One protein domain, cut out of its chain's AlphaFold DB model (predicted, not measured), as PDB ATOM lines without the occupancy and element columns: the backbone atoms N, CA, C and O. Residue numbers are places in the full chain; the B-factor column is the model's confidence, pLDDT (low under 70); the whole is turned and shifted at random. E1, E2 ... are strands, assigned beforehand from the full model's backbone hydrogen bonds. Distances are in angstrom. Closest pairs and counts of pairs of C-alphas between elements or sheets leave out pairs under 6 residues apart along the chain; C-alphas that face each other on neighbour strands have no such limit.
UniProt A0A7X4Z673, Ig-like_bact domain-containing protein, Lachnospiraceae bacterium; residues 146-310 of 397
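Overview. This is residues 146 to 310 of the 397 residues of the protein "Ig-like_bact domain-containing protein" of Lachnospiraceae bacterium (UniProt A0A7X4Z673). Two lobes of strands lie side by side, one from residues 146 to 223 and the other from residues 241 to 310, each with a four-stranded sheet curled like part of a barrel. Between the two curled sheets runs E1, edge strand of the sheet E1 E3 E4, which is partly face to face with the second lobe's curled sheet as a sandwich. The printed part has 165 residues, with no named helix and strands E1 to E13 in chain order; the class is all strand, though under half of the residues, 78, are in named strands. The curled sheets, in order E2 E7 E6 E5 and E9 E13 E12 E11, are mixed, while E1 E3 E4 and the pair E8 E10 are antiparallel. The whole is compact, radius of gyration of the C-alphas 16.8 A, and only just flat, spanning 54 by 42 by 23 A.

Along the chain. In the first curled sheet E2 is residues 158 to 160, E7 214 to 223 with 29.5 A, E6 202 to 211 with 25.2 A, and E5 192 to 194. In the second E9 is 248 to 250, E13 301 to 309 with 25.7 A, E12 286 to 294 with 26.4 A, and E11 275 to 280 with 16.8 A. E1, residues 146 to 152, spans 19.3 A from C-alpha 146 at (-170.795, 130.382, -35.464); E3 is 171 to 176 and E4 181 to 185. E8 is 241 to 243 and E10 261 to 264. E13 ends with C-alpha 309 at (-187.587, 131.887, -43.570).

Arrangement. E5 E6 E7 form a meander, each strand the antiparallel neighbour of the one before; N 209 and O 216 are 2.8 A apart between E6 and E7, and N 208 and O 194 2.8 A between E6 and E5. E2 is parallel to E7, with N 159 and O 221 2.8 A apart. E1 comes closest to E7 at the C-alphas of Ser 147 and Met 214, 5.6 A, and to E13 at those of Lys 151 and Ile 301, 6.4 A. E7 and E12 are apart. E11 E12 E13 form another meander, with N 290 and O 304 2.8 A apart between E12 and E13. E3 and E4 are a hairpin, with N 174 and O 182 2.8 A apart.

Size, cuts and confidence. The C-alphas farthest apart, those of Asp 226 and Gln 310, are 55.1 A apart. The printed part has no cut, and the link from E7 to E8, residues 224 to 240, is long. Mean pLDDT of the printed part is 88.6; residues 189 to 190 and 227 to 232 are under 70.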
ATOM      1  N   GLY A 146    -170.621 130.438 -34.012       83.38
ATOM      2  CA  GLY A 146    -170.795 130.382 -35.464       83.38
ATOM      3  C   GLY A 146    -170.318 131.643 -36.196       83.38
ATOM      4  O   GLY A 146    -169.888 131.552 -37.343       83.38
ATOM      5  N   SER A 147    -170.384 132.819 -35.556       88.50
ATOM      6  CA  SER A 147    -169.896 134.103 -36.098       88.50
ATOM      7  C   SER A 147    -169.747 135.160 -34.993       88.50
ATOM      8  O   SER A 147    -170.327 134.999 -33.920       88.50
ATOM      9  N   ILE A 148    -169.053 136.271 -35.268       92.31
ATOM     10  CA  ILE A 148    -168.982 137.439 -34.371       92.31
ATOM     11  C   ILE A 148    -169.304 138.746 -35.113       92.31
ATOM     12  O   ILE A 148    -169.088 138.848 -36.317       92.31
ATOM     13  N   ILE A 149    -169.801 139.753 -34.391       92.62
ATOM     14  CA  ILE A 149    -170.044 141.121 -34.882       92.62
ATOM     15  C   ILE A 149    -169.363 142.113 -33.938       92.62
ATOM     16  O   ILE A 149    -169.498 141.978 -32.727       92.62
ATOM     17  N   VAL A 150    -168.707 143.156 -34.458       94.25
ATOM     18  CA  VAL A 150    -168.287 144.296 -33.623       94.25
ATOM     19  C   VAL A 150    -169.528 145.098 -33.226       94.25
ATOM     20  O   VAL A 150    -170.196 145.686 -34.077       94.25
ATOM     21  N   LYS A 151    -169.850 145.094 -31.932       92.25
ATOM     22  CA  LYS A 151    -171.006 145.789 -31.358       92.25
ATOM     23  C   LYS A 151    -170.677 147.242 -31.039       92.25
ATOM     24  O   LYS A 151    -171.440 148.139 -31.396       92.25
ATOM     25  N   THR A 152    -169.531 147.449 -30.402       90.56
ATOM     26  CA  THR A 152    -169.002 148.757 -30.013       90.56
ATOM     27  C   THR A 152    -167.545 148.806 -30.441       90.56
ATOM     28  O   THR A 152    -166.806 147.859 -30.182       90.56
ATOM     29  N   ARG A 153    -167.139 149.878 -31.133       90.06
ATOM     30  CA  ARG A 153    -165.731 150.113 -31.497       90.06
ATOM     31  C   ARG A 153    -164.924 150.540 -30.263       90.06
ATOM     32  O   ARG A 153    -165.538 151.037 -29.318       90.06
ATOM     33  N   PRO A 154    -163.584 150.437 -30.289       89.50
ATOM     34  CA  PRO A 154    -162.764 151.094 -29.281       89.50
ATOM     35  C   PRO A 154    -163.071 152.592 -29.210       89.50
ATOM     36  O   PRO A 154    -163.496 153.193 -30.201       89.50
ATOM     37  N   VAL A 155    -162.841 153.204 -28.048       86.06
ATOM     38  CA  VAL A 155    -163.055 154.648 -27.859       86.06
ATOM     39  C   VAL A 155    -162.141 155.450 -28.792       86.06
ATOM     40  O   VAL A 155    -162.598 156.385 -29.452       86.06
ATOM     41  N   LYS A 156    -160.867 155.048 -28.906       85.56
ATOM     42  CA  LYS A 156    -159.903 155.661 -29.823       85.56
ATOM     43  C   LYS A 156    -159.963 154.980 -31.193       85.56
ATOM     44  O   LYS A 156    -159.672 153.796 -31.344       85.56
ATOM     45  N   THR A 157    -160.357 155.750 -32.204       88.06
ATOM     46  CA  THR A 157    -160.470 155.290 -33.606       88.06
ATOM     47  C   THR A 157    -159.647 156.127 -34.580       88.06
ATOM     48  O   THR A 157    -159.668 155.853 -35.775       88.06
ATOM     49  N   VAL A 158    -158.917 157.118 -34.071       88.06
ATOM     50  CA  VAL A 158    -157.985 157.961 -34.822       88.06
ATOM     51  C   VAL A 158    -156.648 157.906 -34.095       88.06
ATOM     52  O   VAL A 158    -156.621 158.092 -32.877       88.06
ATOM     53  N   TYR A 159    -155.583 157.617 -34.833       88.38
ATOM     54  CA  TYR A 159    -154.235 157.407 -34.318       88.38
ATOM     55  C   TYR A 159    -153.240 158.290 -35.063       88.38
ATOM     56  O   TYR A 159    -153.359 158.460 -36.274       88.38
ATOM     57  N   ALA A 160    -152.250 158.833 -34.364       90.06
ATOM     58  CA  ALA A 160    -151.106 159.454 -35.022       90.06
ATOM     59  C   ALA A 160    -150.122 158.382 -35.530       90.06
ATOM     60  O   ALA A 160    -150.076 157.261 -35.014       90.06
ATOM     61  N   ILE A 161    -149.322 158.715 -36.547       90.50
ATOM     62  CA  ILE A 161    -148.233 157.845 -37.025       90.50
ATOM     63  C   ILE A 161    -147.317 157.466 -35.847       90.50
ATOM     64  O   ILE A 161    -146.877 158.327 -35.088       90.50
ATOM     65  N   GLY A 162    -147.030 156.171 -35.710       85.94
ATOM     66  CA  GLY A 162    -146.220 155.591 -34.636       85.94
ATOM     67  C   GLY A 162    -146.972 155.277 -33.337       85.94
ATOM     68  O   GLY A 162    -146.386 154.653 -32.452       85.94
ATOM     69  N   GLU A 163    -148.248 155.659 -33.198       86.56
ATOM     70  CA  GLU A 163    -149.031 155.328 -32.002       86.56
ATOM     71  C   GLU A 163    -149.365 153.834 -31.896       86.56
ATOM     72  O   GLU A 163    -149.515 153.117 -32.886       86.56
ATOM     73  N   GLN A 164    -149.540 153.377 -30.654       87.31
ATOM     74  CA  GLN A 164    -149.997 152.026 -30.345       87.31
ATOM     75  C   GLN A 164    -151.526 151.929 -30.355       87.31
ATOM     76  O   GLN A 164    -152.231 152.872 -29.994       87.31
ATOM     77  N   LEU A 165    -152.028 150.757 -30.741       85.12
ATOM     78  CA  LEU A 165    -153.454 150.443 -30.773       85.12
ATOM     79  C   LEU A 165    -154.054 150.422 -29.355       85.12
ATOM     80  O   LEU A 165    -153.553 149.724 -28.479       85.12
ATOM     81  N   ASP A 166    -155.173 151.124 -29.155       84.75
ATOM     82  CA  ASP A 166    -155.944 151.142 -27.906       84.75
ATOM     83  C   ASP A 166    -157.340 150.549 -28.143       84.75
ATOM     84  O   ASP A 166    -158.153 151.069 -28.908       84.75
ATOM     85  N   LEU A 167    -157.620 149.431 -27.477       87.69
ATOM     86  CA  LEU A 167    -158.838 148.641 -27.672       87.69
ATOM     87  C   LEU A 167    -159.882 148.842 -26.568       87.69
ATOM     88  O   LEU A 167    -160.904 148.151 -26.553       87.69
ATOM     89  N   ARG A 168    -159.662 149.785 -25.644       84.94
ATOM     90  CA  ARG A 168    -160.603 150.043 -24.548       84.94
ATOM     91  C   ARG A 168    -161.984 150.405 -25.091       84.94
ATOM     92  O   ARG A 168    -162.132 151.223 -26.001       84.94
ATOM     93  N   GLY A 169    -163.009 149.785 -24.509       84.56
ATOM     94  CA  GLY A 169    -164.408 149.962 -24.907       84.56
ATOM     95  C   GLY A 169    -164.864 149.094 -26.085       84.56
ATOM     96  O   GLY A 169    -166.043 149.150 -26.439       84.56
ATOM     97  N   LEU A 170    -163.985 148.272 -26.675       87.75
ATOM     98  CA  LEU A 170    -164.395 147.294 -27.680       87.75
ATOM     99  C   LEU A 170    -165.343 146.256 -27.064       87.75
ATOM    100  O   LEU A 170    -165.037 145.632 -26.048       87.75
ATOM    101  N   VAL A 171    -166.474 146.031 -27.733       90.19
ATOM    102  CA  VAL A 171    -167.428 144.964 -27.405       90.19
ATOM    103  C   VAL A 171    -167.808 144.238 -28.687       90.19
ATOM    104  O   VAL A 171    -168.118 144.879 -29.698       90.19
ATOM    105  N   ILE A 172    -167.828 142.909 -28.652       93.69
ATOM    106  CA  ILE A 172    -168.350 142.067 -29.734       93.69
ATOM    107  C   ILE A 172    -169.653 141.388 -29.314       93.69
ATOM    108  O   ILE A 172    -169.889 141.143 -28.138       93.69
ATOM    109  N   THR A 173    -170.489 141.037 -30.287       89.44
ATOM    110  CA  THR A 173    -171.571 140.066 -30.115       89.44
ATOM    111  C   THR A 173    -171.129 138.737 -30.716       89.44
ATOM    112  O   THR A 173    -170.841 138.671 -31.913       89.44
ATOM    113  N   VAL A 174    -171.109 137.680 -29.909       88.12
ATOM    114  CA  VAL A 174    -170.914 136.299 -30.356       88.12
ATOM    115  C   VAL A 174    -172.268 135.721 -30.737       88.12
ATOM    116  O   VAL A 174    -173.236 135.869 -29.998       88.12
ATOM    117  N   ILE A 175    -172.352 135.079 -31.899       88.19
ATOM    118  CA  ILE A 175    -173.552 134.378 -32.358       88.19
ATOM    119  C   ILE A 175    -173.216 132.897 -32.451       88.19
ATOM    120  O   ILE A 175    -172.326 132.504 -33.209       88.19
ATOM    121  N   TYR A 176    -173.937 132.084 -31.692       84.56
ATOM    122  CA  TYR A 176    -173.725 130.644 -31.607       84.56
ATOM    123  C   TYR A 176    -174.508 129.882 -32.685       84.56
ATOM    124  O   TYR A 176    -175.463 130.401 -33.268       84.56
ATOM    125  N   ASP A 177    -174.135 128.625 -32.937       82.19
ATOM    126  CA  ASP A 177    -174.798 127.750 -33.921       82.19
ATOM    127  C   ASP A 177    -176.292 127.506 -33.607       82.19
ATOM    128  O   ASP A 177    -177.100 127.258 -34.509       82.19
ATOM    129  N   ASP A 178    -176.685 127.619 -32.333       78.88
ATOM    130  CA  ASP A 178    -178.079 127.550 -31.880       78.88
ATOM    131  C   ASP A 178    -178.865 128.865 -32.094       78.88
ATOM    132  O   ASP A 178    -180.083 128.902 -31.899       78.88
ATOM    133  N   ASN A 179    -178.213 129.909 -32.616       79.19
ATOM    134  CA  ASN A 179    -178.687 131.288 -32.805       79.19
ATOM    135  C   ASN A 179    -178.857 132.119 -31.525       79.19
ATOM    136  O   ASN A 179    -179.386 133.233 -31.608       79.19
ATOM    137  N   SER A 180    -178.446 131.620 -30.362       80.25
ATOM    138  CA  SER A 180    -178.309 132.470 -29.181       80.25
ATOM    139  C   SER A 180    -177.108 133.411 -29.333       80.25
ATOM    140  O   SER A 180    -176.276 133.238 -30.232       80.25
ATOM    141  N   THR A 181    -177.045 134.447 -28.497       85.31
ATOM    142  CA  THR A 181    -176.008 135.480 -28.589       85.31
ATOM    143  C   THR A 181    -175.544 135.941 -27.221       85.31
ATOM    144  O   THR A 181    -176.406 136.163 -26.373       85.31
ATOM    145  N   ASP A 182    -174.248 136.212 -27.090       84.75
ATOM    146  CA  ASP A 182    -173.640 136.847 -25.915       84.75
ATOM    147  C   ASP A 182    -172.849 138.095 -26.337       84.75
ATOM    148  O   ASP A 182    -172.376 138.187 -27.473       84.75
ATOM    149  N   GLU A 183    -172.724 139.076 -25.443       90.00
ATOM    150  CA  GLU A 183    -171.879 140.257 -25.650       90.00
ATOM    151  C   GLU A 183    -170.606 140.125 -24.811       90.00
ATOM    152  O   GLU A 183    -170.675 139.898 -23.607       90.00
ATOM    153  N   ILE A 184    -169.446 140.257 -25.456       83.56
ATOM    154  CA  ILE A 184    -168.134 140.070 -24.835       83.56
ATOM    155  C   ILE A 184    -167.344 141.367 -24.985       83.56
ATOM    156  O   ILE A 184    -167.080 141.813 -26.105       83.56
ATOM    157  N   ALA A 185    -166.994 141.986 -23.860       85.19
ATOM    158  CA  ALA A 185    -166.086 143.126 -23.825       85.19
ATOM    159  C   ALA A 185    -164.635 142.644 -23.924       85.19
ATOM    160  O   ALA A 185    -164.304 141.569 -23.426       85.19
ATOM    161  N   TYR A 186    -163.769 143.425 -24.563       83.94
ATOM    162  CA  TYR A 186    -162.340 143.128 -24.567       83.94
ATOM    163  C   TYR A 186    -161.734 143.374 -23.179       83.94
ATOM    164  O   TYR A 186    -161.905 144.454 -22.615       83.94
ATOM    165  N   ASP A 187    -161.025 142.374 -22.655       77.75
ATOM    166  CA  ASP A 187    -160.406 142.376 -21.320       77.75
ATOM    167  C   ASP A 187    -158.869 142.299 -21.355       77.75
ATOM    168  O   ASP A 187    -158.228 142.324 -20.308       77.75
ATOM    169  N   GLY A 188    -158.272 142.225 -22.546       71.44
ATOM    170  CA  GLY A 188    -156.833 142.035 -22.726       71.44
ATOM    171  C   GLY A 188    -156.451 140.646 -23.234       71.44
ATOM    172  O   GLY A 188    -155.459 140.528 -23.948       71.44
ATOM    173  N   THR A 189    -157.243 139.610 -22.940       68.56
ATOM    174  CA  THR A 189    -156.834 138.205 -23.130       68.56
ATOM    175  C   THR A 189    -157.795 137.398 -23.999       68.56
ATOM    176  O   THR A 189    -157.386 136.435 -24.646       68.56
ATOM    177  N   ASN A 190    -159.068 137.795 -24.072       67.12
ATOM    178  CA  ASN A 190    -160.112 137.013 -24.735       67.12
ATOM    179  C   ASN A 190    -160.179 137.155 -26.271       67.12
ATOM    180  O   ASN A 190    -160.895 136.395 -26.931       67.12
ATOM    181  N   MET A 191    -159.458 138.118 -26.852       79.25
ATOM    182  CA  MET A 191    -159.447 138.413 -28.289       79.25
ATOM    183  C   MET A 191    -158.032 138.715 -28.777       79.25
ATOM    184  O   MET A 191    -157.232 139.308 -28.055       79.25
ATOM    185  N   SER A 192    -157.755 138.385 -30.039       81.88
ATOM    186  CA  SER A 192    -156.527 138.789 -30.729       81.88
ATOM    187  C   SER A 192    -156.822 139.668 -31.942       81.88
ATOM    188  O   SER A 192    -157.939 139.692 -32.472       81.88
ATOM    189  N   PHE A 193    -155.815 140.435 -32.366       82.12
ATOM    190  CA  PHE A 193    -155.974 141.508 -33.343       82.12
ATOM    191  C   PHE A 193    -154.874 141.466 -34.397       82.12
ATOM    192  O   PHE A 193    -153.740 141.086 -34.122       82.12
ATOM    193  N   SER A 194    -155.214 141.854 -35.626       80.12
ATOM    194  CA  SER A 194    -154.250 141.989 -36.723       80.12
ATOM    195  C   SER A 194    -154.667 143.073 -37.716       80.12
ATOM    196  O   SER A 194    -155.833 143.471 -37.766       80.12
ATOM    197  N   GLY A 195    -153.713 143.537 -38.526       79.56
ATOM    198  CA  GLY A 195    -153.944 144.519 -39.594       79.56
ATOM    199  C   GLY A 195    -153.809 145.988 -39.180       79.56
ATOM    200  O   GLY A 195    -154.003 146.855 -40.026       79.56
ATOM    201  N   PHE A 196    -153.470 146.268 -37.917       87.75
ATOM    202  CA  PHE A 196    -153.084 147.612 -37.487       87.75
ATOM    203  C   PHE A 196    -151.615 147.880 -37.831       87.75
ATOM    204  O   PHE A 196    -150.748 147.086 -37.470       87.75
ATOM    205  N   ASP A 197    -151.350 148.992 -38.507       87.31
ATOM    206  CA  ASP A 197    -150.014 149.448 -38.890       87.31
ATOM    207  C   ASP A 197    -149.984 150.978 -38.933       87.31
ATOM    208  O   ASP A 197    -150.439 151.578 -39.904       87.31
ATOM    209  N   ALA A 198    -149.437 151.601 -37.890       92.06
ATOM    210  CA  ALA A 198    -149.313 153.051 -37.780       92.06
ATOM    211  C   ALA A 198    -148.020 153.614 -38.402       92.06
ATOM    212  O   ALA A 198    -147.615 154.717 -38.050       92.06
ATOM    213  N   SER A 199    -147.342 152.893 -39.303       91.56
ATOM    214  CA  SER A 199    -146.110 153.380 -39.951       91.56
ATOM    215  C   SER A 199    -146.338 154.503 -40.972       91.56
ATOM    216  O   SER A 199    -145.401 155.223 -41.318       91.56
ATOM    217  N   GLY A 200    -147.578 154.695 -41.430       91.75
ATOM    218  CA  GLY A 200    -147.956 155.751 -42.364       91.75
ATOM    219  C   GLY A 200    -149.431 156.123 -42.257       91.75
ATOM    220  O   GLY A 200    -150.234 155.390 -41.683       91.75
ATOM    221  N   ALA A 201    -149.793 157.282 -42.811       92.69
ATOM    222  CA  ALA A 201    -151.174 157.756 -42.807       92.69
ATOM    223  C   ALA A 201    -152.069 156.861 -43.681       92.69
ATOM    224  O   ALA A 201    -151.757 156.593 -44.842       92.69
ATOM    225  N   VAL A 202    -153.203 156.426 -43.131       91.62
ATOM    226  CA  VAL A 202    -154.171 155.548 -43.797       91.62
ATOM    227  C   VAL A 202    -155.577 155.915 -43.333       91.62
ATOM    228  O   VAL A 202    -155.884 155.859 -42.145       91.62
ATOM    229  N   ASN A 203    -156.465 156.242 -44.272       88.69
ATOM    230  CA  ASN A 203    -157.890 156.373 -43.977       88.69
ATOM    231  C   ASN A 203    -158.535 154.983 -43.947       88.69
ATOM    232  O   ASN A 203    -158.333 154.186 -44.865       88.69
ATOM    233  N   GLN A 204    -159.333 154.706 -42.916       87.75
ATOM    234  CA  GLN A 204    -160.089 153.465 -42.755       87.75
ATOM    235  C   GLN A 204    -159.230 152.198 -42.831       87.75
ATOM    236  O   GLN A 204    -159.631 151.196 -43.435       87.75
ATOM    237  N   GLN A 205    -158.069 152.207 -42.175       90.38
ATOM    238  CA  GLN A 205    -157.279 150.999 -41.994       90.38
ATOM    239  C   GLN A 205    -158.119 149.931 -41.291       90.38
ATOM    240  O   GLN A 205    -158.754 150.172 -40.262       90.38
ATOM    241  N   ARG A 206    -158.149 148.733 -41.876       87.69
ATOM    242  CA  ARG A 206    -158.955 147.615 -41.389       87.69
ATOM    243  C   ARG A 206    -158.221 146.861 -40.284       87.69
ATOM    244  O   ARG A 206    -157.222 146.206 -40.555       87.69
ATOM    245  N   VAL A 207    -158.808 146.831 -39.091       84.94
ATOM    246  CA  VAL A 207    -158.340 146.016 -37.963       84.94
ATOM    247  C   VAL A 207    -159.250 144.798 -37.818       84.94
ATOM    248  O   VAL A 207    -160.471 144.923 -37.698       84.94
ATOM    249  N   THR A 208    -158.662 143.603 -37.867       83.06
ATOM    250  CA  THR A 208    -159.378 142.328 -37.724       83.06
ATOM    251  C   THR A 208    -159.364 141.887 -36.270       83.06
ATOM    252  O   THR A 208    -158.297 141.781 -35.677       83.06
ATOM    253  N   VAL A 209    -160.544 141.588 -35.732       83.00
ATOM    254  CA  VAL A 209    -160.750 140.998 -34.405       83.00
ATOM    255  C   VAL A 209    -160.945 139.503 -34.569       83.00
ATOM    256  O   VAL A 209    -161.732 139.077 -35.421       83.00
ATOM    257  N   VAL A 210    -160.264 138.716 -33.747       82.19
ATOM    258  CA  VAL A 210    -160.404 137.264 -33.698       82.19
ATOM    259  C   VAL A 210    -160.842 136.854 -32.296       82.19
ATOM    260  O   VAL A 210    -160.181 137.175 -31.313       82.19
ATOM    261  N   TYR A 211    -161.958 136.133 -32.215       79.12
ATOM    262  CA  TYR A 211    -162.445 135.497 -30.991       79.12
ATOM    263  C   TYR A 211    -162.592 134.001 -31.257       79.12
ATOM    264  O   TYR A 211    -163.392 133.592 -32.108       79.12
ATOM    265  N   LYS A 212    -161.800 133.178 -30.558       79.69
ATOM    266  CA  LYS A 212    -161.604 131.759 -30.893       79.69
ATOM    267  C   LYS A 212    -161.219 131.616 -32.379       79.69
ATOM    268  O   LYS A 212    -160.160 132.074 -32.788       79.69
ATOM    269  N   THR A 213    -162.084 131.036 -33.210       78.19
ATOM    270  CA  THR A 213    -161.866 130.881 -34.662       78.19
ATOM    271  C   THR A 213    -162.649 131.887 -35.510       78.19
ATOM    272  O   THR A 213    -162.521 131.907 -36.736       78.19
ATOM    273  N   MET A 214    -163.478 132.723 -34.879       81.69
ATOM    274  CA  MET A 214    -164.378 133.655 -35.552       81.69
ATOM    275  C   MET A 214    -163.699 135.000 -35.787       81.69
ATOM    276  O   MET A 214    -162.922 135.462 -34.955       81.69
ATOM    277  N   LYS A 215    -164.020 135.643 -36.914       84.31
ATOM    278  CA  LYS A 215    -163.422 136.920 -37.319       84.31
ATOM    279  C   LYS A 215    -164.485 137.982 -37.565       84.31
ATOM    280  O   LYS A 215    -165.495 137.706 -38.204       84.31
ATOM    281  N   ALA A 216    -164.203 139.202 -37.131       83.62
ATOM    282  CA  ALA A 216    -164.893 140.423 -37.533       83.62
ATOM    283  C   ALA A 216    -163.855 141.520 -37.777       83.62
ATOM    284  O   ALA A 216    -162.656 141.308 -37.604       83.62
ATOM    285  N   ALA A 217    -164.292 142.692 -38.221       86.62
ATOM    286  CA  ALA A 217    -163.392 143.816 -38.407       86.62
ATOM    287  C   ALA A 217    -164.084 145.139 -38.097       86.62
ATOM    288  O   ALA A 217    -165.300 145.273 -38.248       86.62
ATOM    289  N   PHE A 218    -163.273 146.111 -37.711       88.31
ATOM    290  CA  PHE A 218    -163.622 147.522 -37.668       88.31
ATOM    291  C   PHE A 218    -162.534 148.313 -38.396       88.31
ATOM    292  O   PHE A 218    -161.536 147.748 -38.852       88.31
ATOM    293  N   THR A 219    -162.745 149.615 -38.545       90.12
ATOM    294  CA  THR A 219    -161.770 150.509 -39.167       90.12
ATOM    295  C   THR A 219    -161.333 151.613 -38.216       90.12
ATOM    296  O   THR A 219    -162.113 152.054 -37.364       90.12
ATOM    297  N   VAL A 220    -160.087 152.043 -38.387       89.81
ATOM    298  CA  VAL A 220    -159.456 153.181 -37.707       89.81
ATOM    299  C   VAL A 220    -158.805 154.092 -38.742       89.81
ATOM    300  O   VAL A 220    -158.514 153.653 -39.852       89.81
ATOM    301  N   ASP A 221    -158.567 155.345 -38.382       90.12
ATOM    302  CA  ASP A 221    -157.823 156.292 -39.209       90.12
ATOM    303  C   ASP A 221    -156.435 156.518 -38.604       90.12
ATOM    304  O   ASP A 221    -156.311 156.688 -37.392       90.12
ATOM    305  N   ILE A 222    -155.401 156.534 -39.443       91.25
ATOM    306  CA  ILE A 222    -154.045 156.938 -39.064       91.25
ATOM    307  C   ILE A 222    -153.729 158.250 -39.762       91.25
ATOM    308  O   ILE A 222    -153.834 158.348 -40.987       91.25
ATOM    309  N   VAL A 223    -153.345 159.250 -38.982       91.81
ATOM    310  CA  VAL A 223    -153.126 160.624 -39.433       91.81
ATOM    311  C   VAL A 223    -151.702 161.087 -39.100       91.81
ATOM    312  O   VAL A 223    -151.092 160.581 -38.155       91.81
ATOM    313  N   PRO A 224    -151.130 162.033 -39.864       91.44
ATOM    314  CA  PRO A 224    -149.875 162.684 -39.493       91.44
ATOM    315  C   PRO A 224    -149.930 163.320 -38.085       91.44
ATOM    316  O   PRO A 224    -151.005 163.785 -37.702       91.44
ATOM    317  N   PRO A 225    -148.806 163.396 -37.341       80.19
ATOM    318  CA  PRO A 225    -148.767 163.867 -35.946       80.19
ATOM    319  C   PRO A 225    -149.322 165.280 -35.726       80.19
ATOM    320  O   PRO A 225    -149.945 165.535 -34.702       80.19
ATOM    321  N   ASP A 226    -149.144 166.162 -36.713       76.56
ATOM    322  CA  ASP A 226    -149.579 167.567 -36.661       76.56
ATOM    323  C   ASP A 226    -150.986 167.779 -37.245       76.56
ATOM    324  O   ASP A 226    -151.442 168.907 -37.421       76.56
ATOM    325  N   THR A 227    -151.689 166.693 -37.577       66.62
ATOM    326  CA  THR A 227    -153.102 166.782 -37.948       66.62
ATOM    327  C   THR A 227    -153.877 166.972 -36.657       66.62
ATOM    328  O   THR A 227    -153.919 166.052 -35.839       66.62
ATOM    329  N   GLU A 228    -154.492 168.142 -36.457       56.62
ATOM    330  CA  GLU A 228    -155.425 168.323 -35.347       56.62
ATOM    331  C   GLU A 228    -156.411 167.146 -35.342       56.62
ATOM    332  O   GLU A 228    -157.065 166.857 -36.353       56.62
ATOM    333  N   ALA A 229    -156.483 166.418 -34.220       56.00
ATOM    334  CA  ALA A 229    -157.514 165.407 -34.035       56.00
ATOM    335  C   ALA A 229    -158.857 166.086 -34.340       56.00
ATOM    336  O   ALA A 229    -159.075 167.184 -33.825       56.00
ATOM    337  N   PRO A 230    -159.745 165.499 -35.167       55.06
ATOM    338  CA  PRO A 230    -160.957 166.188 -35.585       55.06
ATOM    339  C   PRO A 230    -161.735 166.660 -34.353       55.06
ATOM    340  O   PRO A 230    -162.326 165.847 -33.643       55.06
ATOM    341  N   SER A 231    -161.733 167.971 -34.102       53.06
ATOM    342  CA  SER A 231    -162.431 168.634 -32.989       53.06
ATOM    343  C   SER A 231    -163.936 168.752 -33.273       53.06
ATOM    344  O   SER A 231    -164.623 169.690 -32.877       53.06
ATOM    345  N   GLU A 232    -164.480 167.789 -34.014       61.03
ATOM    346  CA  GLU A 232    -165.888 167.738 -34.362       61.03
ATOM    347  C   GLU A 232    -166.582 166.654 -33.545       61.03
ATOM    348  O   GLU A 232    -166.207 165.476 -33.543       61.03
ATOM    349  N   THR A 233    -167.655 167.050 -32.861       76.69
ATOM    350  CA  THR A 233    -168.523 166.107 -32.156       76.69
ATOM    351  C   THR A 233    -169.285 165.276 -33.191       76.69
ATOM    352  O   THR A 233    -170.311 165.710 -33.719       76.69
ATOM    353  N   LYS A 234    -168.788 164.072 -33.502       86.56
ATOM    354  CA  LYS A 234    -169.457 163.145 -34.429       86.56
ATOM    355  C   LYS A 234    -170.875 162.819 -33.954       86.56
ATOM    356  O   LYS A 234    -171.133 162.608 -32.768       86.56
ATOM    357  N   VAL A 235    -171.804 162.694 -34.898       92.25
ATOM    358  CA  VAL A 235    -173.201 162.360 -34.611       92.25
ATOM    359  C   VAL A 235    -173.366 160.847 -34.455       92.25
ATOM    360  O   VAL A 235    -173.039 160.067 -35.345       92.25
ATOM    361  N   SER A 236    -173.911 160.410 -33.320       93.88
ATOM    362  CA  SER A 236    -174.181 158.990 -33.059       93.88
ATOM    363  C   SER A 236    -175.278 158.428 -33.970       93.88
ATOM    364  O   SER A 236    -176.412 158.918 -33.967       93.88
ATOM    365  N   LEU A 237    -174.988 157.325 -34.672       96.06
ATOM    366  CA  LEU A 237    -175.988 156.575 -35.438       96.06
ATOM    367  C   LEU A 237    -177.044 155.894 -34.563       96.06
ATOM    368  O   LEU A 237    -178.085 155.501 -35.085       96.06
ATOM    369  N   LYS A 238    -176.859 155.794 -33.240       94.38
ATOM    370  CA  LYS A 238    -177.915 155.292 -32.339       94.38
ATOM    371  C   LYS A 238    -179.178 156.163 -32.387       94.38
ATOM    372  O   LYS A 238    -180.259 155.672 -32.083       94.38
ATOM    373  N   LYS A 239    -179.049 157.427 -32.813       95.62
ATOM    374  CA  LYS A 239    -180.160 158.367 -33.039       95.62
ATOM    375  C   LYS A 239    -180.808 158.233 -34.426       95.62
ATOM    376  O   LYS A 239    -181.742 158.972 -34.724       95.62
ATOM    377  N   ALA A 240    -180.299 157.355 -35.294       97.25
ATOM    378  CA  ALA A 240    -180.786 157.231 -36.661       97.25
ATOM    379  C   ALA A 240    -182.143 156.521 -36.728       97.25
ATOM    380  O   ALA A 240    -182.338 155.457 -36.134       97.25
ATOM    381  N   ASP A 241    -183.044 157.067 -37.542       97.88
ATOM    382  CA  ASP A 241    -184.219 156.351 -38.021       97.88
ATOM    383  C   ASP A 241    -183.801 155.426 -39.172       97.88
ATOM    384  O   ASP A 241    -183.190 155.852 -40.158       97.88
ATOM    385  N   ILE A 242    -184.089 154.133 -39.017       97.69
ATOM    386  CA  ILE A 242    -183.671 153.082 -39.943       97.69
ATOM    387  C   ILE A 242    -184.909 152.326 -40.406       97.69
ATOM    388  O   ILE A 242    -185.530 151.589 -39.635       97.69
ATOM    389  N   SER A 243    -185.209 152.446 -41.695       97.44
ATOM    390  CA  SER A 243    -186.386 151.862 -42.338       97.44
ATOM    391  C   SER A 243    -186.010 151.025 -43.572       97.44
ATOM    392  O   SER A 243    -184.834 150.808 -43.869       97.44
ATOM    393  N   GLY A 244    -187.004 150.455 -44.263       95.56
ATOM    394  CA  GLY A 244    -186.791 149.604 -45.447       95.56
ATOM    395  C   GLY A 244    -186.407 148.147 -45.147       95.56
ATOM    396  O   GLY A 244    -186.270 147.337 -46.064       95.56
ATOM    397  N   ILE A 245    -186.291 147.764 -43.870       96.44
ATOM    398  CA  ILE A 245    -185.979 146.391 -43.452       96.44
ATOM    399  C   ILE A 245    -187.269 145.660 -43.064       96.44
ATOM    400  O   ILE A 245    -187.899 145.965 -42.055       96.44
ATOM    401  N   LYS A 246    -187.651 144.633 -43.831       96.69
ATOM    402  CA  LYS A 246    -188.725 143.709 -43.438       96.69
ATOM    403  C   LYS A 246    -188.280 142.835 -42.266       96.69
ATOM    404  O   LYS A 246    -187.143 142.372 -42.222       96.69
ATOM    405  N   SER A 247    -189.225 142.482 -41.395       92.62
ATOM    406  CA  SER A 247    -188.989 141.531 -40.298       92.62
ATOM    407  C   SER A 247    -188.553 140.143 -40.786       92.62
ATOM    408  O   SER A 247    -187.884 139.400 -40.065       92.62
ATOM    409  N   SER A 248    -188.916 139.768 -42.020       96.69
ATOM    410  CA  SER A 248    -188.499 138.499 -42.609       96.69
ATOM    411  C   SER A 248    -188.409 138.498 -44.134       96.69
ATOM    412  O   SER A 248    -189.162 139.183 -44.824       96.69
ATOM    413  N   TYR A 249    -187.531 137.632 -44.635       97.62
ATOM    414  CA  TYR A 249    -187.313 137.322 -46.047       97.62
ATOM    415  C   TYR A 249    -187.382 135.810 -46.260       97.62
ATOM    416  O   TYR A 249    -187.346 135.044 -45.303       97.62
ATOM    417  N   SER A 250    -187.497 135.352 -47.504       97.19
ATOM    418  CA  SER A 250    -187.439 133.920 -47.828       97.19
ATOM    419  C   SER A 250    -186.025 133.529 -48.239       97.19
ATOM    420  O   SER A 250    -185.342 134.314 -48.888       97.19
ATOM    421  N   TYR A 251    -185.599 132.312 -47.905       96.19
ATOM    422  CA  TYR A 251    -184.330 131.770 -48.383       96.19
ATOM    423  C   TYR A 251    -184.235 131.824 -49.918       96.19
ATOM    424  O   TYR A 251    -185.091 131.279 -50.618       96.19
ATOM    425  N   THR A 252    -183.179 132.455 -50.439       94.50
ATOM    426  CA  THR A 252    -182.991 132.712 -51.881       94.50
ATOM    427  C   THR A 252    -181.930 131.825 -52.534       94.50
ATOM    428  O   THR A 252    -181.713 131.920 -53.741       94.50
ATOM    429  N   LYS A 253    -181.258 130.952 -51.762       92.06
ATOM    430  CA  LYS A 253    -180.030 130.215 -52.151       92.06
ATOM    431  C   LYS A 253    -178.790 131.088 -52.366       92.06
ATOM    432  O   LYS A 253    -177.715 130.550 -52.626       92.06
ATOM    433  N   ARG A 254    -178.926 132.404 -52.232       93.38
ATOM    434  CA  ARG A 254    -177.850 133.396 -52.240       93.38
ATOM    435  C   ARG A 254    -177.917 134.189 -50.934       93.38
ATOM    436  O   ARG A 254    -178.782 133.933 -50.098       93.38
ATOM    437  N   ASN A 255    -177.006 135.137 -50.769       95.12
ATOM    438  CA  ASN A 255    -177.062 136.068 -49.652       95.12
ATOM    439  C   ASN A 255    -178.313 136.952 -49.778       95.12
ATOM    440  O   ASN A 255    -178.686 137.378 -50.873       95.12
ATOM    441  N   VAL A 256    -178.977 137.192 -48.654       97.00
ATOM    442  CA  VAL A 256    -180.115 138.097 -48.518       97.00
ATOM    443  C   VAL A 256    -179.580 139.390 -47.918       97.00
ATOM    444  O   VAL A 256    -179.242 139.426 -46.741       97.00
ATOM    445  N   CYS A 257    -179.495 140.448 -48.724       96.38
ATOM    446  CA  CYS A 257    -178.906 141.729 -48.321       96.38
ATOM    447  C   CYS A 257    -179.939 142.864 -48.444       96.38
ATOM    448  O   CYS A 257    -179.939 143.568 -49.455       96.38
ATOM    449  N   PRO A 258    -180.868 143.021 -47.481       96.25
ATOM    450  CA  PRO A 258    -181.805 144.139 -47.486       96.25
ATOM    451  C   PRO A 258    -181.072 145.471 -47.384       96.25
ATOM    452  O   PRO A 258    -180.226 145.625 -46.511       96.25
ATOM    453  N   VAL A 259    -181.431 146.440 -48.223       95.50
ATOM    454  CA  VAL A 259    -180.822 147.775 -48.202       95.50
ATOM    455  C   VAL A 259    -181.696 148.706 -47.357       95.50
ATOM    456  O   VAL A 259    -182.811 149.012 -47.780       95.50
ATOM    457  N   PRO A 260    -181.246 149.131 -46.163       97.31
ATOM    458  CA  PRO A 260    -181.995 150.070 -45.343       97.31
ATOM    459  C   PRO A 260    -181.872 151.503 -45.858       97.31
ATOM    460  O   PRO A 260    -180.862 151.880 -46.454       97.31
ATOM    461  N   THR A 261    -182.863 152.323 -45.520       98.19
ATOM    462  CA  THR A 261    -182.731 153.783 -45.529       98.19
ATOM    463  C   THR A 261    -182.323 154.230 -44.130       98.19
ATOM    464  O   THR A 261    -182.989 153.868 -43.162       98.19
ATOM    465  N   VAL A 262    -181.237 155.000 -44.023       98.44
ATOM    466  CA  VAL A 262    -180.706 155.521 -42.753       98.44
ATOM    467  C   VAL A 262    -180.866 157.039 -42.744       98.44
ATOM    468  O   VAL A 262    -180.413 157.708 -43.673       98.44
ATOM    469  N   ARG A 263    -181.524 157.592 -41.720       98.12
ATOM    470  CA  ARG A 263    -181.820 159.026 -41.614       98.12
ATOM    471  C   ARG A 263    -181.459 159.572 -40.234       98.12
ATOM    472  O   ARG A 263    -181.767 158.947 -39.226       98.12
ATOM    473  N   ILE A 264    -180.870 160.765 -40.184       97.38
ATOM    474  CA  ILE A 264    -180.711 161.566 -38.961       97.38
ATOM    475  C   ILE A 264    -181.515 162.856 -39.142       97.38
ATOM    476  O   ILE A 264    -181.234 163.657 -40.038       97.38
ATOM    477  N   GLY A 265    -182.553 163.048 -38.323       94.62
ATOM    478  CA  GLY A 265    -183.495 164.155 -38.495       94.62
ATOM    479  C   GLY A 265    -184.123 164.131 -39.892       94.62
ATOM    480  O   GLY A 265    -184.795 163.169 -40.254       94.62
ATOM    481  N   LYS A 266    -183.879 165.167 -40.704       94.81
ATOM    482  CA  LYS A 266    -184.352 165.236 -42.100       94.81
ATOM    483  C   LYS A 266    -183.340 164.699 -43.124       94.81
ATOM    484  O   LYS A 266    -183.748 164.401 -44.245       94.81
ATOM    485  N   LYS A 267    -182.061 164.521 -42.768       97.19
ATOM    486  CA  LYS A 267    -180.993 164.123 -43.705       97.19
ATOM    487  C   LYS A 267    -180.959 162.609 -43.906       97.19
ATOM    488  O   LYS A 267    -180.803 161.862 -42.942       97.19
ATOM    489  N   VAL A 268    -181.072 162.163 -45.160       97.88
ATOM    490  CA  VAL A 268    -180.779 160.774 -45.553       97.88
ATOM    491  C   VAL A 268    -179.269 160.622 -45.681       97.88
ATOM    492  O   VAL A 268    -178.622 161.451 -46.316       97.88
ATOM    493  N   LEU A 269    -178.722 159.586 -45.054       98.12
ATOM    494  CA  LEU A 269    -177.291 159.314 -45.067       98.12
ATOM    495  C   LEU A 269    -176.891 158.516 -46.310       98.12
ATOM    496  O   LEU A 269    -177.666 157.699 -46.814       98.12
ATOM    497  N   THR A 270    -175.659 158.713 -46.771       97.50
ATOM    498  CA  THR A 270    -175.107 158.063 -47.964       97.50
ATOM    499  C   THR A 270    -174.162 156.926 -47.584       97.50
ATOM    500  O   THR A 270    -173.135 157.142 -46.939       97.50
ATOM    501  N   LYS A 271    -174.475 155.699 -48.021       95.88
ATOM    502  CA  LYS A 271    -173.593 154.533 -47.854       95.88
ATOM    503  C   LYS A 271    -172.222 154.787 -48.503       95.88
ATOM    504  O   LYS A 271    -172.153 155.282 -49.621       95.88
ATOM    505  N   GLY A 272    -171.149 154.381 -47.834       91.25
ATOM    506  CA  GLY A 272    -169.756 154.547 -48.249       91.25
ATOM    507  C   GLY A 272    -169.134 155.861 -47.773       91.25
ATOM    508  O   GLY A 272    -167.938 155.877 -47.488       91.25
ATOM    509  N   ILE A 273    -169.952 156.910 -47.616       92.12
ATOM    510  CA  ILE A 273    -169.543 158.243 -47.148       92.12
ATOM    511  C   ILE A 273    -169.856 158.401 -45.656       92.12
ATOM    512  O   ILE A 273    -168.950 158.528 -44.839       92.12
ATOM    513  N   ASP A 274    -171.141 158.337 -45.301       95.50
ATOM    514  CA  ASP A 274    -171.640 158.583 -43.944       95.50
ATOM    515  C   ASP A 274    -171.659 157.303 -43.092       95.50
ATOM    516  O   ASP A 274    -171.596 157.349 -41.865       95.50
ATOM    517  N   TYR A 275    -171.780 156.138 -43.733       95.25
ATOM    518  CA  TYR A 275    -171.774 154.841 -43.058       95.25
ATOM    519  C   TYR A 275    -171.379 153.701 -43.999       95.25
ATOM    520  O   TYR A 275    -171.628 153.767 -45.200       95.25
ATOM    521  N   ASP A 276    -170.847 152.614 -43.447       93.12
ATOM    522  CA  ASP A 276    -170.721 151.329 -44.136       93.12
ATOM    523  C   ASP A 276    -171.770 150.328 -43.651       93.12
ATOM    524  O   ASP A 276    -172.356 150.466 -42.577       93.12
ATOM    525  N   ILE A 277    -172.026 149.312 -44.477       94.44
ATOM    526  CA  ILE A 277    -172.974 148.240 -44.176       94.44
ATOM    527  C   ILE A 277    -172.341 146.876 -44.443       94.44
ATOM    528  O   ILE A 277    -171.831 146.623 -45.537       94.44
ATOM    529  N   SER A 278    -172.431 145.986 -43.464       91.00
ATOM    530  CA  SER A 278    -172.081 144.572 -43.597       91.00
ATOM    531  C   SER A 278    -173.219 143.685 -43.091       91.00
ATOM    532  O   SER A 278    -174.232 144.166 -42.570       91.00
ATOM    533  N   TYR A 279    -173.098 142.380 -43.329       92.56
ATOM    534  CA  TYR A 279    -174.146 141.415 -43.024       92.56
ATOM    535  C   TYR A 279    -173.546 140.148 -42.450       92.56
ATOM    536  O   TYR A 279    -172.598 139.620 -43.024       92.56
ATOM    537  N   GLU A 280    -174.192 139.609 -41.421       88.00
ATOM    538  CA  GLU A 280    -173.831 138.323 -40.833       88.00
ATOM    539  C   GLU A 280    -175.002 137.344 -40.881       88.00
ATOM    540  O   GLU A 280    -176.176 137.730 -40.802       88.00
ATOM    541  N   ASN A 281    -174.677 136.059 -41.043       89.81
ATOM    542  CA  ASN A 281    -175.639 134.951 -41.120       89.81
ATOM    543  C   ASN A 281    -176.744 135.132 -42.177       89.81
ATOM    544  O   ASN A 281    -177.844 134.594 -42.074       89.81
ATOM    545  N   ASN A 282    -176.445 135.850 -43.260       94.44
ATOM    546  CA  ASN A 282    -177.437 136.319 -44.225       94.44
ATOM    547  C   ASN A 282    -177.713 135.368 -45.404       94.44
ATOM    548  O   ASN A 282    -178.399 135.742 -46.356       94.44
ATOM    549  N   LYS A 283    -177.190 134.140 -45.379       92.56
ATOM    550  CA  LYS A 283    -177.373 133.162 -46.466       92.56
ATOM    551  C   LYS A 283    -178.427 132.110 -46.152       92.56
ATOM    552  O   LYS A 283    -179.243 131.782 -47.009       92.56
ATOM    553  N   ASN A 284    -178.375 131.529 -44.958       91.88
ATOM    554  CA  ASN A 284    -179.196 130.385 -44.571       91.88
ATOM    555  C   ASN A 284    -180.456 130.831 -43.822       91.88
ATOM    556  O   ASN A 284    -180.546 131.957 -43.352       91.88
ATOM    557  N   ALA A 285    -181.453 129.951 -43.736       90.88
ATOM    558  CA  ALA A 285    -182.628 130.205 -42.917       90.88
ATOM    559  C   ALA A 285    -182.232 130.266 -41.436       90.88
ATOM    560  O   ALA A 285    -181.513 129.391 -40.964       90.88
ATOM    561  N   GLY A 286    -182.731 131.269 -40.723       90.00
ATOM    562  CA  GLY A 286    -182.294 131.588 -39.367       90.00
ATOM    563  C   GLY A 286    -182.412 133.078 -39.071       90.00
ATOM    564  O   GLY A 286    -183.128 133.803 -39.776       90.00
ATOM    565  N   THR A 287    -181.725 133.513 -38.020       87.44
ATOM    566  CA  THR A 287    -181.566 134.929 -37.675       87.44
ATOM    567  C   THR A 287    -180.343 135.485 -38.399       87.44
ATOM    568  O   THR A 287    -179.273 134.889 -38.357       87.44
ATOM    569  N   ALA A 288    -180.516 136.621 -39.065       89.44
ATOM    570  CA  ALA A 288    -179.473 137.326 -39.794       89.44
ATOM    571  C   ALA A 288    -179.378 138.777 -39.312       89.44
ATOM    572  O   ALA A 288    -180.347 139.333 -38.776       89.44
ATOM    573  N   PHE A 289    -178.219 139.389 -39.525       91.12
ATOM    574  CA  PHE A 289    -177.892 140.703 -38.988       91.12
ATOM    575  C   PHE A 289    -177.428 141.646 -40.091       91.12
ATOM    576  O   PHE A 289    -176.734 141.246 -41.025       91.12
ATOM    577  N   ILE A 290    -177.830 142.904 -39.964       95.06
ATOM    578  CA  ILE A 290    -177.323 144.044 -40.718       95.06
ATOM    579  C   ILE A 290    -176.529 144.886 -39.730       95.06
ATOM    580  O   ILE A 290    -177.074 145.276 -38.696       95.06
ATOM    581  N   VAL A 291    -175.270 145.164 -40.045       94.50
ATOM    582  CA  VAL A 291    -174.370 145.973 -39.220       94.50
ATOM    583  C   VAL A 291    -174.125 147.280 -39.959       94.50
ATOM    584  O   VAL A 291    -173.595 147.270 -41.067       94.50
ATOM    585  N   ILE A 292    -174.569 148.393 -39.379       95.94
ATOM    586  CA  ILE A 292    -174.458 149.738 -39.954       95.94
ATOM    587  C   ILE A 292    -173.440 150.504 -39.117       95.94
ATOM    588  O   ILE A 292    -173.694 150.761 -37.943       95.94
ATOM    589  N   MET A 293    -172.298 150.849 -39.704       92.81
ATOM    590  CA  MET A 293    -171.170 151.470 -39.006       92.81
ATOM    591  C   MET A 293    -170.984 152.915 -39.460       92.81
ATOM    592  O   MET A 293    -170.812 153.151 -40.651       92.81
ATOM    593  N   GLY A 294    -170.987 153.867 -38.523       92.38
ATOM    594  CA  GLY A 294    -170.789 155.289 -38.819       92.38
ATOM    595  C   GLY A 294    -169.390 155.615 -39.346       92.38
ATOM    596  O   GLY A 294    -168.386 155.068 -38.870       92.38
ATOM    597  N   LYS A 295    -169.341 156.521 -40.327       87.44
ATOM    598  CA  LYS A 295    -168.138 157.038 -40.994       87.44
ATOM    599  C   LYS A 295    -168.183 158.558 -41.088       87.44
ATOM    600  O   LYS A 295    -169.244 159.162 -40.935       87.44
ATOM    601  N   GLY A 296    -167.025 159.169 -41.353       86.12
ATOM    602  CA  GLY A 296    -166.894 160.623 -41.448       86.12
ATOM    603  C   GLY A 296    -167.444 161.291 -40.189       86.12
ATOM    604  O   GLY A 296    -166.974 161.016 -39.081       86.12
ATOM    605  N   ASN A 297    -168.504 162.081 -40.366       89.75
ATOM    606  CA  ASN A 297    -169.150 162.864 -39.309       89.75
ATOM    607  C   ASN A 297    -170.078 162.031 -38.408       89.75
ATOM    608  O   ASN A 297    -170.716 162.581 -37.510       89.75
ATOM    609  N   TYR A 298    -170.177 160.717 -38.630       92.44
ATOM    610  CA  TYR A 298    -171.027 159.816 -37.857       92.44
ATOM    611  C   TYR A 298    -170.216 158.767 -37.092       92.44
ATOM    612  O   TYR A 298    -169.168 158.292 -37.533       92.44
ATOM    613  N   THR A 299    -170.727 158.381 -35.926       89.31
ATOM    614  CA  THR A 299    -170.125 157.379 -35.036       89.31
ATOM    615  C   THR A 299    -171.138 156.306 -34.626       89.31
ATOM    616  O   THR A 299    -172.294 156.342 -35.045       89.31
ATOM    617  N   ASP A 300    -170.702 155.363 -33.790       90.94
ATOM    618  CA  ASP A 300    -171.422 154.171 -33.343       90.94
ATOM    619  C   ASP A 300    -171.771 153.162 -34.449       90.94
ATOM    620  O   ASP A 300    -171.685 153.415 -35.655       90.94
ATOM    621  N   ILE A 301    -172.155 151.971 -33.994       93.44
ATOM    622  CA  ILE A 301    -172.664 150.883 -34.820       93.44
ATOM    623  C   ILE A 301    -174.119 150.630 -34.427       93.44
ATOM    624  O   ILE A 301    -174.456 150.544 -33.245       93.44
ATOM    625  N   VAL A 302    -174.990 150.478 -35.424       93.69
ATOM    626  CA  VAL A 302    -176.362 150.007 -35.227       93.69
ATOM    627  C   VAL A 302    -176.525 148.639 -35.867       93.69
ATOM    628  O   VAL A 302    -176.284 148.456 -37.059       93.69
ATOM    629  N   ILE A 303    -176.986 147.680 -35.070       92.56
ATOM    630  CA  ILE A 303    -177.264 146.319 -35.522       92.56
ATOM    631  C   ILE A 303    -178.775 146.149 -35.672       92.56
ATOM    632  O   ILE A 303    -179.539 146.391 -34.735       92.56
ATOM    633  N   LYS A 304    -179.225 145.701 -36.846       92.81
ATOM    634  CA  LYS A 304    -180.624 145.331 -37.093       92.81
ATOM    635  C   LYS A 304    -180.729 143.846 -37.402       92.81
ATOM    636  O   LYS A 304    -180.000 143.322 -38.237       92.81
ATOM    637  N   LYS A 305    -181.676 143.174 -36.747       93.19
ATOM    638  CA  LYS A 305    -181.972 141.754 -36.969       93.19
ATOM    639  C   LYS A 305    -183.088 141.569 -37.994       93.19
ATOM    640  O   LYS A 305    -184.065 142.316 -37.993       93.19
ATOM    641  N   PHE A 306    -182.983 140.531 -38.818       93.50
ATOM    642  CA  PHE A 306    -184.070 140.047 -39.668       93.50
ATOM    643  C   PHE A 306    -184.060 138.520 -39.740       93.50
ATOM    644  O   PHE A 306    -183.051 137.873 -39.469       93.50
ATOM    645  N   ARG A 307    -185.194 137.916 -40.112       94.75
ATOM    646  CA  ARG A 307    -185.307 136.455 -40.218       94.75
ATOM    647  C   ARG A 307    -185.313 135.979 -41.665       94.75
ATOM    648  O   ARG A 307    -186.138 136.426 -42.460       94.75
ATOM    649  N   ILE A 308    -184.493 134.987 -41.994       96.44
ATOM    650  CA  ILE A 308    -184.577 134.261 -43.265       96.44
ATOM    651  C   ILE A 308    -185.439 133.013 -43.043       96.44
ATOM    652  O   ILE A 308    -185.089 132.097 -42.302       96.44
ATOM    653  N   LYS A 309    -186.615 132.978 -43.667       95.56
ATOM    654  CA  LYS A 309    -187.587 131.887 -43.570       95.56
ATOM    655  C   LYS A 309    -187.188 130.722 -44.469       95.56
ATOM    656  O   LYS A 309    -186.777 130.904 -45.617       95.56
ATOM    657  N   GLN A 310    -187.417 129.514 -43.965       94.81
ATOM    658  CA  GLN A 310    -187.330 128.299 -44.767       94.81
ATOM    659  C   GLN A 310    -188.360 128.303 -45.906       94.81
ATOM    660  O   GLN A 310    -189.509 128.718 -45.726       94.81
TER     661      GLN A 310